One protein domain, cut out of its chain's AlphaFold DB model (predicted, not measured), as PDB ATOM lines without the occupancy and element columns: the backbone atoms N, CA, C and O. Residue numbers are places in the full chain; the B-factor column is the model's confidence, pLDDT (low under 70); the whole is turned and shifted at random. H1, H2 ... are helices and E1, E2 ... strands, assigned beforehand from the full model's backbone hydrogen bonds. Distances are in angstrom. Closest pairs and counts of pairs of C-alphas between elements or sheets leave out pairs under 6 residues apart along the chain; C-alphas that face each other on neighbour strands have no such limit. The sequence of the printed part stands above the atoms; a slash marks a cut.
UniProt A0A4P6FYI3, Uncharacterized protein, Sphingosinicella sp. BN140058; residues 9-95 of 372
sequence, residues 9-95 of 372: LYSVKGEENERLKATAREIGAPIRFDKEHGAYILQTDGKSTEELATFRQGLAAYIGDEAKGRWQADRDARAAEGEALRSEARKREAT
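What this domain is: This is residues 9 to 95 of the 372 residues of an uncharacterized protein of Sphingosinicella sp. BN140058 (UniProt A0A4P6FYI3). A small body, made of helix H1 over a short two-stranded hairpin, E1 and E2, with helix H2 at one end, bears a single long helix, H3, that reaches away from it as a straight arm. Residues 76 to 95, of which 76 to 94 belong to H3, stick out free, and with this arm the whole is a rod, while the body without it spans 34 by 22 by 19 A. The printed part has 87 residues, with three named helices and two named strands in the order H1, E1, E2, H2, H3; the sheet, E1 - E2, is antiparallel and the class is mostly helix. The whole is loose, with a radius of gyration of the C-alphas of 17.3 A, and spans 63 by 21 by 19 A.

How they stand to each other: H1, residues 15 to 26, and strand E1, residues 31 to 34, come closest at the C-alphas of Ala 24 and Ile 31, 7.1 A apart. E1 and strand E2, residues 39 to 42, form a hairpin of antiparallel neighbours, with 144 degrees between their directions. N 32 and O 41 are within hydrogen-bond range at 2.9 A, and so are N 41 and O 32 at 2.8 A. H1 and E2 are near each other, with 5 pairs of C-alphas within 10 A. H2, residues 49 to 58, and H1 only just touch, only at their ends, with 3 pairs of C-alphas within 8 A; H1 does so with residues 23 to 24 alone. Their closest C-alphas are those of Thr 23 and Gly 58, 7.3 A apart. They run opposite ways at a steep tilt of 36 degrees, only just past shallow. H2 is apart from E1. H3, residues 65 to 94, is apart from H1, E1, E2 and H2. In H1, H2 and H3 every O i to N i+4 pair is within hydrogen-bond range.

Where its parts are: H1 begins at C-alpha 15, (-14.003, -41.127, -16.103), and is 16.3 A long from first to last C-alpha. E1 measures 9.6 A and E2 10.1 A. H2 measures 14.3 A. H3 begins at C-alpha 65, (-12.706, -21.311, -11.826), and ends 42.5 A away at C-alpha 94, (-9.003, -48.495, 20.594).

The domain as a whole: The two C-alphas farthest apart are those of Glu 50 and Thr 95, at 63.3 A. Without the stretch that stands free, the body has 67 residues and spans 34 by 22 by 19 A. The printed part has no cut and no long link; H1 to E1 and E1 to E2 are tight links, E2 to H2 and H2 to H3 short ones. The mean pLDDT of the printed part is 81.5, and residue 85 and residues 87 to 95 are under 70.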
ATOM      1  N   LEU A   9      -5.210 -27.682 -16.243       88.06
ATOM      2  CA  LEU A   9      -6.419 -28.377 -16.636       88.06
ATOM      3  C   LEU A   9      -6.895 -29.218 -15.450       88.06
ATOM      4  O   LEU A   9      -6.221 -30.159 -15.005       88.06
ATOM      5  N   TYR A  10      -8.068 -28.868 -14.941       88.50
ATOM      6  CA  TYR A  10      -8.664 -29.455 -13.751       88.50
ATOM      7  C   TYR A  10      -9.679 -30.524 -14.163       88.50
ATOM      8  O   TYR A  10     -10.658 -30.235 -14.844       88.50
ATOM      9  N   SER A  11      -9.443 -31.775 -13.759       84.38
ATOM     10  CA  SER A  11     -10.374 -32.892 -13.985       84.38
ATOM     11  C   SER A  11     -10.523 -33.741 -12.733       84.38
ATOM     12  O   SER A  11      -9.547 -34.006 -12.024       84.38
ATOM     13  N   VAL A  12     -11.744 -34.201 -12.474       79.69
ATOM     14  CA  VAL A  12     -12.041 -35.144 -11.393       79.69
ATOM     15  C   VAL A  12     -11.431 -36.511 -11.721       79.69
ATOM     16  O   VAL A  12     -11.384 -36.947 -12.873       79.69
ATOM     17  N   LYS A  13     -10.905 -37.208 -10.708       70.94
ATOM     18  CA  LYS A  13     -10.295 -38.537 -10.897       70.94
ATOM     19  C   LYS A  13     -11.366 -39.550 -11.328       70.94
ATOM     20  O   LYS A  13     -12.435 -39.603 -10.732       70.94
ATOM     21  N   GLY A  14     -11.047 -40.403 -12.303       76.00
ATOM     22  CA  GLY A  14     -11.976 -41.400 -12.849       76.00
ATOM     23  C   GLY A  14     -12.299 -41.119 -14.315       76.00
ATOM     24  O   GLY A  14     -11.402 -40.754 -15.073       76.00
ATOM     25  N   GLU A  15     -13.563 -41.282 -14.708       79.06
ATOM     26  CA  GLU A  15     -14.003 -41.127 -16.103       79.06
ATOM     27  C   GLU A  15     -13.726 -39.730 -16.679       79.06
ATOM     28  O   GLU A  15     -13.325 -39.624 -17.834       79.06
ATOM     29  N   GLU A  16     -13.863 -38.659 -15.891       80.94
ATOM     30  CA  GLU A  16     -13.560 -37.295 -16.357       80.94
ATOM     31  C   GLU A  16     -12.073 -37.087 -16.678       80.94
ATOM     32  O   GLU A  16     -11.734 -36.366 -17.613       80.94
ATOM     33  N   ASN A  17     -11.177 -37.760 -15.953       86.69
ATOM     34  CA  ASN A  17      -9.739 -37.715 -16.217       86.69
ATOM     35  C   ASN A  17      -9.398 -38.381 -17.558       86.69
ATOM     36  O   ASN A  17      -8.584 -37.872 -18.327       86.69
ATOM     37  N   GLU A  18     -10.041 -39.513 -17.856       87.50
ATOM     38  CA  GLU A  18      -9.876 -40.200 -19.140       87.50
ATOM     39  C   GLU A  18     -10.508 -39.409 -20.290       87.50
ATOM     40  O   GLU A  18      -9.910 -39.325 -21.363       87.50
ATOM     41  N   ARG A  19     -11.643 -38.735 -20.057       88.38
ATOM     42  CA  ARG A  19     -12.240 -37.810 -21.034       88.38
ATOM     43  C   ARG A  19     -11.318 -36.632 -21.337       88.38
ATOM     44  O   ARG A  19     -11.088 -36.364 -22.509       88.38
ATOM     45  N   LEU A  20     -10.707 -35.999 -20.330       89.94
ATOM     46  CA  LEU A  20      -9.711 -34.941 -20.546       89.94
ATOM     47  C   LEU A  20      -8.541 -35.426 -21.415       89.94
ATOM     48  O   LEU A  20      -8.147 -34.740 -22.357       89.94
ATOM     49  N   LYS A  21      -8.003 -36.622 -21.143       90.94
ATOM     50  CA  LYS A  21      -6.916 -37.195 -21.955       90.94
ATOM     51  C   LYS A  21      -7.360 -37.506 -23.379       90.94
ATOM     52  O   LYS A  21      -6.580 -37.302 -24.305       90.94
ATOM     53  N   ALA A  22      -8.572 -38.030 -23.553       90.44
ATOM     54  CA  ALA A  22      -9.132 -38.336 -24.862       90.44
ATOM     55  C   ALA A  22      -9.331 -37.055 -25.683       90.44
ATOM     56  O   ALA A  22      -8.810 -36.976 -26.791       90.44
ATOM     57  N   THR A  23      -9.955 -36.024 -25.102       90.62
ATOM     58  CA  THR A  23     -10.140 -34.715 -25.743       90.62
ATOM     59  C   THR A  23      -8.799 -34.072 -26.093       90.62
ATOM     60  O   THR A  23      -8.626 -33.599 -27.210       90.62
ATOM     61  N   ALA A  24      -7.811 -34.112 -25.190       90.44
ATOM     62  CA  ALA A  24      -6.475 -33.588 -25.466       90.44
ATOM     63  C   ALA A  24      -5.781 -34.328 -26.626       90.44
ATOM     64  O   ALA A  24      -5.143 -33.692 -27.462       90.44
ATOM     65  N   ARG A  25      -5.929 -35.657 -26.720       92.06
ATOM     66  CA  ARG A  25      -5.394 -36.449 -27.843       92.06
ATOM     67  C   ARG A  25      -6.087 -36.130 -29.161       92.06
ATOM     68  O   ARG A  25      -5.405 -36.019 -30.173       92.06
ATOM     69  N   GLU A  26      -7.407 -35.991 -29.143       91.19
ATOM     70  CA  GLU A  26      -8.219 -35.714 -30.329       91.19
ATOM     71  C   GLU A  26      -7.854 -34.370 -30.968       91.19
ATOM     72  O   GLU A  26      -7.681 -34.291 -32.181       91.19
ATOM     73  N   ILE A  27      -7.641 -33.339 -30.149       88.69
ATOM     74  CA  ILE A  27      -7.248 -32.006 -30.627       88.69
ATOM     75  C   ILE A  27      -5.727 -31.838 -30.784       88.69
ATOM     76  O   ILE A  27      -5.268 -30.759 -31.143       88.69
ATOM     77  N   GLY A  28      -4.927 -32.867 -30.481       87.25
ATOM     78  CA  GLY A  28      -3.461 -32.806 -30.544       87.25
ATOM     79  C   GLY A  28      -2.802 -31.904 -29.487       87.25
ATOM     80  O   GLY A  28      -1.655 -31.489 -29.669       87.25
ATOM     81  N   ALA A  29      -3.496 -31.602 -28.387       88.44
ATOM     82  CA  ALA A  29      -2.991 -30.772 -27.299       88.44
ATOM     83  C   ALA A  29      -2.013 -31.562 -26.402       88.44
ATOM     84  O   ALA A  29      -2.410 -32.543 -25.761       88.44
ATOM     85  N   PRO A  30      -0.737 -31.148 -26.299       88.94
ATOM     86  CA  PRO A  30       0.229 -31.813 -25.434       88.94
ATOM     87  C   PRO A  30      -0.037 -31.465 -23.965       88.94
ATOM     88  O   PRO A  30       0.037 -30.304 -23.567       88.94
ATOM     89  N   ILE A  31      -0.329 -32.471 -23.138       90.62
ATOM     90  CA  ILE A  31      -0.602 -32.295 -21.704       90.62
ATOM     91  C   ILE A  31       0.370 -33.109 -20.843       90.62
ATOM     92  O   ILE A  31       0.713 -34.246 -21.170       90.62
ATOM     93  N   ARG A  32       0.789 -32.552 -19.701       89.88
ATOM     94  CA  ARG A  32       1.651 -33.220 -18.711       89.88
ATOM     95  C   ARG A  32       0.994 -33.207 -17.340       89.88
ATOM     96  O   ARG A  32       0.485 -32.180 -16.921       89.88
ATOM     97  N   PHE A  33       1.038 -34.320 -16.613       87.69
ATOM     98  CA  PHE A  33       0.568 -34.337 -15.228       87.69
ATOM     99  C   PHE A  33       1.604 -33.721 -14.286       87.69
ATOM    100  O   PHE A  33       2.752 -34.176 -14.250       87.69
ATOM    101  N   ASP A  34       1.192 -32.728 -13.507       85.06
ATOM    102  CA  ASP A  34       1.971 -32.175 -12.409       85.06
ATOM    103  C   ASP A  34       1.578 -32.851 -11.093       85.06
ATOM    104  O   ASP A  34       0.435 -32.789 -10.640       85.06
ATOM    105  N   LYS A  35       2.553 -33.520 -10.474       79.56
ATOM    106  CA  LYS A  35       2.360 -34.239  -9.214       79.56
ATOM    107  C   LYS A  35       2.247 -33.305  -8.015       79.56
ATOM    108  O   LYS A  35       1.616 -33.702  -7.040       79.56
ATOM    109  N   GLU A  36       2.862 -32.125  -8.065       80.12
ATOM    110  CA  GLU A  36       2.848 -31.169  -6.954       80.12
ATOM    111  C   GLU A  36       1.471 -30.517  -6.839       80.12
ATOM    112  O   GLU A  36       0.863 -30.514  -5.767       80.12
ATOM    113  N   HIS A  37       0.927 -30.074  -7.973       77.56
ATOM    114  CA  HIS A  37      -0.412 -29.491  -8.041       77.56
ATOM    115  C   HIS A  37      -1.525 -30.544  -8.119       77.56
ATOM    116  O   HIS A  37      -2.658 -30.275  -7.723       77.56
ATOM    117  N   GLY A  38      -1.217 -31.760  -8.580       79.50
ATOM    118  CA  GLY A  38      -2.193 -32.837  -8.754       79.50
ATOM    119  C   GLY A  38      -3.163 -32.599  -9.918       79.50
ATOM    120  O   GLY A  38      -4.280 -33.118  -9.893       79.50
ATOM    121  N   ALA A  39      -2.746 -31.813 -10.912       86.69
ATOM    122  CA  ALA A  39      -3.526 -31.413 -12.083       86.69
ATOM    123  C   ALA A  39      -2.696 -31.581 -13.368       86.69
ATOM    124  O   ALA A  39      -1.481 -31.778 -13.314       86.69
ATOM    125  N   TYR A  40      -3.339 -31.533 -14.536       89.50
ATOM    126  CA  TYR A  40      -2.611 -31.531 -15.809       89.50
ATOM    127  C   TYR A  40      -2.231 -30.107 -16.202       89.50
ATOM    128  O   TYR A  40      -2.924 -29.163 -15.852       89.50
ATOM    129  N   ILE A  41      -1.144 -29.960 -16.950       90.38
ATOM    130  CA  ILE A  41      -0.671 -28.703 -17.524       90.38
ATOM    131  C   ILE A  41      -0.682 -28.857 -19.040       90.38
ATOM    132  O   ILE A  41      -0.134 -29.835 -19.559       90.38
ATOM    133  N   LEU A  42      -1.275 -27.895 -19.745       88.81
ATOM    134  CA  LEU A  42      -1.123 -27.760 -21.191       88.81
ATOM    135  C   LEU A  42       0.291 -27.252 -21.506       88.81
ATOM    136  O   LEU A  42       0.677 -26.170 -21.067       88.81
ATOM    137  N   GLN A  43       1.068 -28.023 -22.265       88.69
ATOM    138  CA  GLN A  43       2.417 -27.629 -22.664       88.69
ATOM    139  C   GLN A  43       2.343 -26.583 -23.779       88.69
ATOM    140  O   GLN A  43       1.818 -26.847 -24.860       88.69
ATOM    141  N   THR A  44       2.883 -25.398 -23.514       83.31
ATOM    142  CA  THR A  44       2.826 -24.257 -24.439       83.31
ATOM    143  C   THR A  44       4.113 -24.035 -25.227       83.31
ATOM    144  O   THR A  44       4.135 -23.214 -26.142       83.31
ATOM    145  N   ASP A  45       5.186 -24.753 -24.890       81.62
ATOM    146  CA  ASP A  45       6.509 -24.545 -25.476       81.62
ATOM    147  C   ASP A  45       6.505 -24.815 -26.987       81.62
ATOM    148  O   ASP A  45       6.139 -25.897 -27.450       81.62
ATOM    149  N   GLY A  46       6.930 -23.814 -27.764       77.50
ATOM    150  CA  GLY A  46       7.049 -23.913 -29.221       77.50
ATOM    151  C   GLY A  46       5.722 -23.921 -29.989       77.50
ATOM    152  O   GLY A  46       5.728 -24.288 -31.162       77.50
ATOM    153  N   LYS A  47       4.600 -23.543 -29.358       82.81
ATOM    154  CA  LYS A  47       3.273 -23.465 -29.994       82.81
ATOM    155  C   LYS A  47       2.921 -22.051 -30.436       82.81
ATOM    156  O   LYS A  47       3.250 -21.081 -29.755       82.81
ATOM    157  N   SER A  48       2.244 -21.936 -31.577       85.62
ATOM    158  CA  SER A  48       1.756 -20.647 -32.067       85.62
ATOM    159  C   SER A  48       0.575 -20.150 -31.225       85.62
ATOM    160  O   SER A  48      -0.129 -20.922 -30.572       85.62
ATOM    161  N   THR A  49       0.316 -18.844 -31.253       83.38
ATOM    162  CA  THR A  49      -0.838 -18.248 -30.561       83.38
ATOM    163  C   THR A  49      -2.176 -18.788 -31.075       83.38
ATOM    164  O   THR A  49      -3.115 -18.927 -30.294       83.38
ATOM    165  N   GLU A  50      -2.258 -19.132 -32.362       85.75
ATOM    166  CA  GLU A  50      -3.451 -19.720 -32.988       85.75
ATOM    167  C   GLU A  50      -3.672 -21.174 -32.541       85.75
ATOM    168  O   GLU A  50      -4.794 -21.570 -32.213       85.75
ATOM    169  N   GLU A  51      -2.595 -21.961 -32.440       83.31
ATOM    170  CA  GLU A  51      -2.643 -23.324 -31.896       83.31
ATOM    171  C   GLU A  51      -3.075 -23.311 -30.425       83.31
ATOM    172  O   GLU A  51      -3.956 -24.070 -30.022       83.31
ATOM    173  N   LEU A  52      -2.513 -22.400 -29.624       84.19
ATOM    174  CA  LEU A  52      -2.869 -22.257 -28.212       84.19
ATOM    175  C   LEU A  52      -4.333 -21.849 -28.017       84.19
ATOM    176  O   LEU A  52      -4.989 -22.370 -27.115       84.19
ATOM    177  N   ALA A  53      -4.861 -20.954 -28.856       85.38
ATOM    178  CA  ALA A  53      -6.274 -20.580 -28.820       85.38
ATOM    179  C   ALA A  53      -7.180 -21.785 -29.123       85.38
ATOM    180  O   ALA A  53      -8.147 -22.028 -28.400       85.38
ATOM    181  N   THR A  54      -6.810 -22.589 -30.122       86.94
ATOM    182  CA  THR A  54      -7.538 -23.805 -30.511       86.94
ATOM    183  C   THR A  54      -7.531 -24.847 -29.387       86.94
ATOM    184  O   THR A  54      -8.577 -25.399 -29.041       86.94
ATOM    185  N   PHE A  55      -6.380 -25.074 -28.740       89.38
ATOM    186  CA  PHE A  55      -6.279 -26.004 -27.609       89.38
ATOM    187  C   PHE A  55      -7.080 -25.536 -26.395       89.38
ATOM    188  O   PHE A  55      -7.780 -26.336 -25.774       89.38
ATOM    189  N   ARG A  56      -7.018 -24.240 -26.069       87.00
ATOM    190  CA  ARG A  56      -7.797 -23.656 -24.968       87.00
ATOM    191  C   ARG A  56      -9.298 -23.763 -25.222       87.00
ATOM    192  O   ARG A  56     -10.038 -24.070 -24.295       87.00
ATOM    193  N   GLN A  57      -9.742 -23.577 -26.463       88.00
ATOM    194  CA  GLN A  57     -11.148 -23.740 -26.827       88.00
ATOM    195  C   GLN A  57     -11.598 -25.206 -26.723       88.00
ATOM    196  O   GLN A  57     -12.644 -25.481 -26.140       88.00
ATOM    197  N   GLY A  58     -10.793 -26.152 -27.220       85.31
ATOM    198  CA  GLY A  58     -11.092 -27.587 -27.127       85.31
ATOM    199  C   GLY A  58     -11.085 -28.134 -25.694       85.31
ATOM    200  O   GLY A  58     -11.790 -29.096 -25.396       85.31
ATOM    201  N   LEU A  59     -10.333 -27.504 -24.787       88.88
ATOM    202  CA  LEU A  59     -10.219 -27.893 -23.375       88.88
ATOM    203  C   LEU A  59     -10.969 -26.957 -22.419       88.88
ATOM    204  O   LEU A  59     -10.776 -27.053 -21.207       88.88
ATOM    205  N   ALA A  60     -11.847 -26.090 -22.930       87.12
ATOM    206  CA  ALA A  60     -12.519 -25.059 -22.138       87.12
ATOM    207  C   ALA A  60     -13.282 -25.619 -20.924       87.12
ATOM    208  O   ALA A  60     -13.316 -24.987 -19.875       87.12
ATOM    209  N   ALA A  61     -13.825 -26.837 -21.026       85.88
ATOM    210  CA  ALA A  61     -14.534 -27.507 -19.931       85.88
ATOM    211  C   ALA A  61     -13.651 -27.842 -18.709       85.88
ATOM    212  O   ALA A  61     -14.177 -28.122 -17.634       85.88
ATOM    213  N   TYR A  62     -12.327 -27.826 -18.876       88.00
ATOM    214  CA  TYR A  62     -11.341 -28.174 -17.849       88.00
ATOM    215  C   TYR A  62     -10.492 -26.972 -17.416       88.00
ATOM    216  O   TYR A  62      -9.569 -27.123 -16.616       88.00
ATOM    217  N   ILE A  63     -10.787 -25.786 -17.950       86.19
ATOM    218  CA  ILE A  63     -10.080 -24.533 -17.684       86.19
ATOM    219  C   ILE A  63     -11.019 -23.599 -16.910       86.19
ATOM    220  O   ILE A  63     -12.229 -23.597 -17.120       86.19
ATOM    221  N   GLY A  64     -10.454 -22.785 -16.019       83.44
ATOM    222  CA  GLY A  64     -11.185 -21.745 -15.294       83.44
ATOM    223  C   GLY A  64     -11.702 -22.165 -13.917       83.44
ATOM    224  O   GLY A  64     -11.503 -23.292 -13.450       83.44
ATOM    225  N   ASP A  65     -12.353 -21.213 -13.247       84.38
ATOM    226  CA  ASP A  65     -12.706 -21.311 -11.826       84.38
ATOM    227  C   ASP A  65     -13.737 -22.399 -11.530       84.38
ATOM    228  O   ASP A  65     -13.683 -23.034 -10.478       84.38
ATOM    229  N   GLU A  66     -14.646 -22.673 -12.465       83.94
ATOM    230  CA  GLU A  66     -15.672 -23.697 -12.280       83.94
ATOM    231  C   GLU A  66     -15.069 -25.110 -12.277       83.94
ATOM    232  O   GLU A  66     -15.343 -25.909 -11.379       83.94
ATOM    233  N   ALA A  67     -14.184 -25.410 -13.235       84.50
ATOM    234  CA  ALA A  67     -13.464 -26.682 -13.294       84.50
ATOM    235  C   ALA A  67     -12.536 -26.853 -12.081       84.50
ATOM    236  O   ALA A  67     -12.483 -27.926 -11.472       84.50
ATOM    237  N   LYS A  68     -11.864 -25.770 -11.673       87.19
ATOM    238  CA  LYS A  68     -11.035 -25.733 -10.464       87.19
ATOM    239  C   LYS A  68     -11.856 -25.996  -9.201       87.19
ATOM    240  O   LYS A  68     -11.427 -26.789  -8.367       87.19
ATOM    241  N   GLY A  69     -13.036 -25.388  -9.076       85.25
ATOM    242  CA  GLY A  69     -13.943 -25.581  -7.945       85.25
ATOM    243  C   GLY A  69     -14.446 -27.019  -7.835       85.25
ATOM    244  O   GLY A  69     -14.389 -27.607  -6.756       85.25
ATOM    245  N   ARG A  70     -14.853 -27.636  -8.954       84.94
ATOM    246  CA  ARG A  70     -15.253 -29.058  -8.987       84.94
ATOM    247  C   ARG A  70     -14.095 -29.986  -8.606       84.94
ATOM    248  O   ARG A  70     -14.278 -30.906  -7.813       84.94
ATOM    249  N   TRP A  71     -12.898 -29.719  -9.125       88.38
ATOM    250  CA  TRP A  71     -11.689 -30.474  -8.792       88.38
ATOM    251  C   TRP A  71     -11.282 -30.328  -7.317       88.38
ATOM    252  O   TRP A  71     -10.929 -31.323  -6.682       88.38
ATOM    253  N   GLN A  72     -11.363 -29.120  -6.749       87.50
ATOM    254  CA  GLN A  72     -11.105 -28.882  -5.324       87.50
ATOM    255  C   GLN A  72     -12.125 -29.611  -4.446       87.50
ATOM    256  O   GLN A  72     -11.722 -30.342  -3.546       87.50
ATOM    257  N   ALA A  73     -13.420 -29.503  -4.754       85.56
ATOM    258  CA  ALA A  73     -14.472 -30.193  -4.012       85.56
ATOM    259  C   ALA A  73     -14.284 -31.722  -4.023       85.56
ATOM    260  O   ALA A  73     -14.411 -32.376  -2.991       85.56
ATOM    261  N   ASP A  74     -13.919 -32.293  -5.172       83.94
ATOM    262  CA  ASP A  74     -13.606 -33.717  -5.308       83.94
ATOM    263  C   ASP A  74     -12.353 -34.126  -4.509       83.94
ATOM    264  O   ASP A  74     -12.312 -35.181  -3.868       83.94
ATOM    265  N   ARG A  75     -11.319 -33.278  -4.498       82.44
ATOM    266  CA  ARG A  75     -10.114 -33.494  -3.688       82.44
ATOM    267  C   ARG A  75     -10.429 -33.459  -2.191       82.44
ATOM    268  O   ARG A  75      -9.962 -34.340  -1.465       82.44
ATOM    269  N   ASP A  76     -11.222 -32.493  -1.751       85.00
ATOM    270  CA  ASP A  76     -11.614 -32.320  -0.353       85.00
ATOM    271  C   ASP A  76     -12.532 -33.456   0.112       85.00
ATOM    272  O   ASP A  76     -12.311 -34.025   1.183       85.00
ATOM    273  N   ALA A  77     -13.483 -33.880  -0.726       82.44
ATOM    274  CA  ALA A  77     -14.334 -35.038  -0.459       82.44
ATOM    275  C   ALA A  77     -13.501 -36.311  -0.236       82.44
ATOM    276  O   ALA A  77     -13.696 -37.023   0.750       82.44
ATOM    277  N   ARG A  78     -12.491 -36.565  -1.079       76.88
ATOM    278  CA  ARG A  78     -11.591 -37.717  -0.890       76.88
ATOM    279  C   ARG A  78     -10.679 -37.582   0.321       76.88
ATOM    280  O   ARG A  78     -10.348 -38.589   0.951       76.88
ATOM    281  N   ALA A  79     -10.233 -36.369   0.643       80.25
ATOM    282  CA  ALA A  79      -9.460 -36.130   1.855       80.25
ATOM    283  C   ALA A  79     -10.299 -36.463   3.099       80.25
ATOM    284  O   ALA A  79      -9.806 -37.172   3.982       80.25
ATOM    285  N   ALA A  80     -11.570 -36.049   3.106       79.44
ATOM    286  CA  ALA A  80     -12.536 -36.345   4.157       79.44
ATOM    287  C   ALA A  80     -12.858 -37.847   4.253       79.44
ATOM    288  O   ALA A  80     -12.809 -38.401   5.348       79.44
ATOM    289  N   GLU A  81     -13.093 -38.547   3.137       73.94
ATOM    290  CA  GLU A  81     -13.264 -40.012   3.128       73.94
ATOM    291  C   GLU A  81     -12.021 -40.733   3.669       73.94
ATOM    292  O   GLU A  81     -12.111 -41.640   4.500       73.94
ATOM    293  N   GLY A  82     -10.831 -40.303   3.240       71.75
ATOM    294  CA  GLY A  82      -9.568 -40.858   3.711       71.75
ATOM    295  C   GLY A  82      -9.330 -40.614   5.203       71.75
ATOM    296  O   GLY A  82      -8.736 -41.460   5.877       71.75
ATOM    297  N   GLU A  83      -9.768 -39.475   5.735       76.81
ATOM    298  CA  GLU A  83      -9.725 -39.178   7.166       76.81
ATOM    299  C   GLU A  83     -10.784 -39.958   7.950       76.81
ATOM    300  O   GLU A  83     -10.461 -40.515   9.000       76.81
ATOM    301  N   ALA A  84     -11.997 -40.103   7.416       71.56
ATOM    302  CA  ALA A  84     -13.054 -40.918   8.001       71.56
ATOM    303  C   ALA A  84     -12.598 -42.376   8.151       71.56
ATOM    304  O   ALA A  84     -12.641 -42.911   9.260       71.56
ATOM    305  N   LEU A  85     -12.027 -42.972   7.099       67.56
ATOM    306  CA  LEU A  85     -11.447 -44.319   7.134       67.56
ATOM    307  C   LEU A  85     -10.298 -44.438   8.146       67.56
ATOM    308  O   LEU A  85     -10.210 -45.427   8.875       67.56
ATOM    309  N   ARG A  86      -9.425 -43.423   8.243       71.69
ATOM    310  CA  ARG A  86      -8.358 -43.375   9.261       71.69
ATOM    311  C   ARG A  86      -8.927 -43.281  10.677       71.69
ATOM    312  O   ARG A  86      -8.411 -43.928  11.585       71.69
ATOM    313  N   SER A  87      -9.974 -42.490  10.880       69.44
ATOM    314  CA  SER A  87     -10.628 -42.319  12.177       69.44
ATOM    315  C   SER A  87     -11.374 -43.585  12.606       69.44
ATOM    316  O   SER A  87     -11.301 -43.982  13.766       69.44
ATOM    317  N   GLU A  88     -12.021 -44.275  11.666       63.50
ATOM    318  CA  GLU A  88     -12.702 -45.541  11.907       63.50
ATOM    319  C   GLU A  88     -11.693 -46.656  12.207       63.50
ATOM    320  O   GLU A  88     -11.887 -47.424  13.150       63.50
ATOM    321  N   ALA A  89     -10.563 -46.684  11.493       59.53
ATOM    322  CA  ALA A  89      -9.444 -47.564  11.818       59.53
ATOM    323  C   ALA A  89      -8.911 -47.309  13.240       59.53
ATOM    324  O   ALA A  89      -8.735 -48.257  14.001       59.53
ATOM    325  N   ARG A  90      -8.747 -46.039  13.648       63.72
ATOM    326  CA  ARG A  90      -8.336 -45.674  15.019       63.72
ATOM    327  C   ARG A  90      -9.353 -46.107  16.079       63.72
ATOM    328  O   ARG A  90      -8.958 -46.604  17.130       63.72
ATOM    329  N   LYS A  91     -10.655 -45.945  15.819       62.53
ATOM    330  CA  LYS A  91     -11.721 -46.382  16.740       62.53
ATOM    331  C   LYS A  91     -11.718 -47.902  16.928       62.53
ATOM    332  O   LYS A  91     -11.865 -48.366  18.053       62.53
ATOM    333  N   ARG A  92     -11.480 -48.665  15.855       54.41
ATOM    334  CA  ARG A  92     -11.342 -50.133  15.903       54.41
ATOM    335  C   ARG A  92     -10.051 -50.583  16.612       54.41
ATOM    336  O   ARG A  92     -10.063 -51.599  17.303       54.41
ATOM    337  N   GLU A  93      -8.961 -49.816  16.518       46.88
ATOM    338  CA  GLU A  93      -7.733 -50.061  17.299       46.88
ATOM    339  C   GLU A  93      -7.939 -49.828  18.809       46.88
ATOM    340  O   GLU A  93      -7.374 -50.559  19.625       46.88
ATOM    341  N   ALA A  94      -8.760 -48.843  19.193       47.53
ATOM    342  CA  ALA A  94      -9.003 -48.495  20.594       47.53
ATOM    343  C   ALA A  94      -9.883 -49.517  21.342       47.53
ATOM    344  O   ALA A  94      -9.683 -49.726  22.533       47.53
ATOM    345  N   THR A  95     -10.819 -50.193  20.666       47.81
ATOM    346  CA  THR A  95     -11.713 -51.183  21.302       47.81
ATOM    347  C   THR A  95     -11.099 -52.576  21.466       47.81
ATOM    348  O   THR A  95     -11.715 -53.435  22.089       47.81
TER     349      THR A  95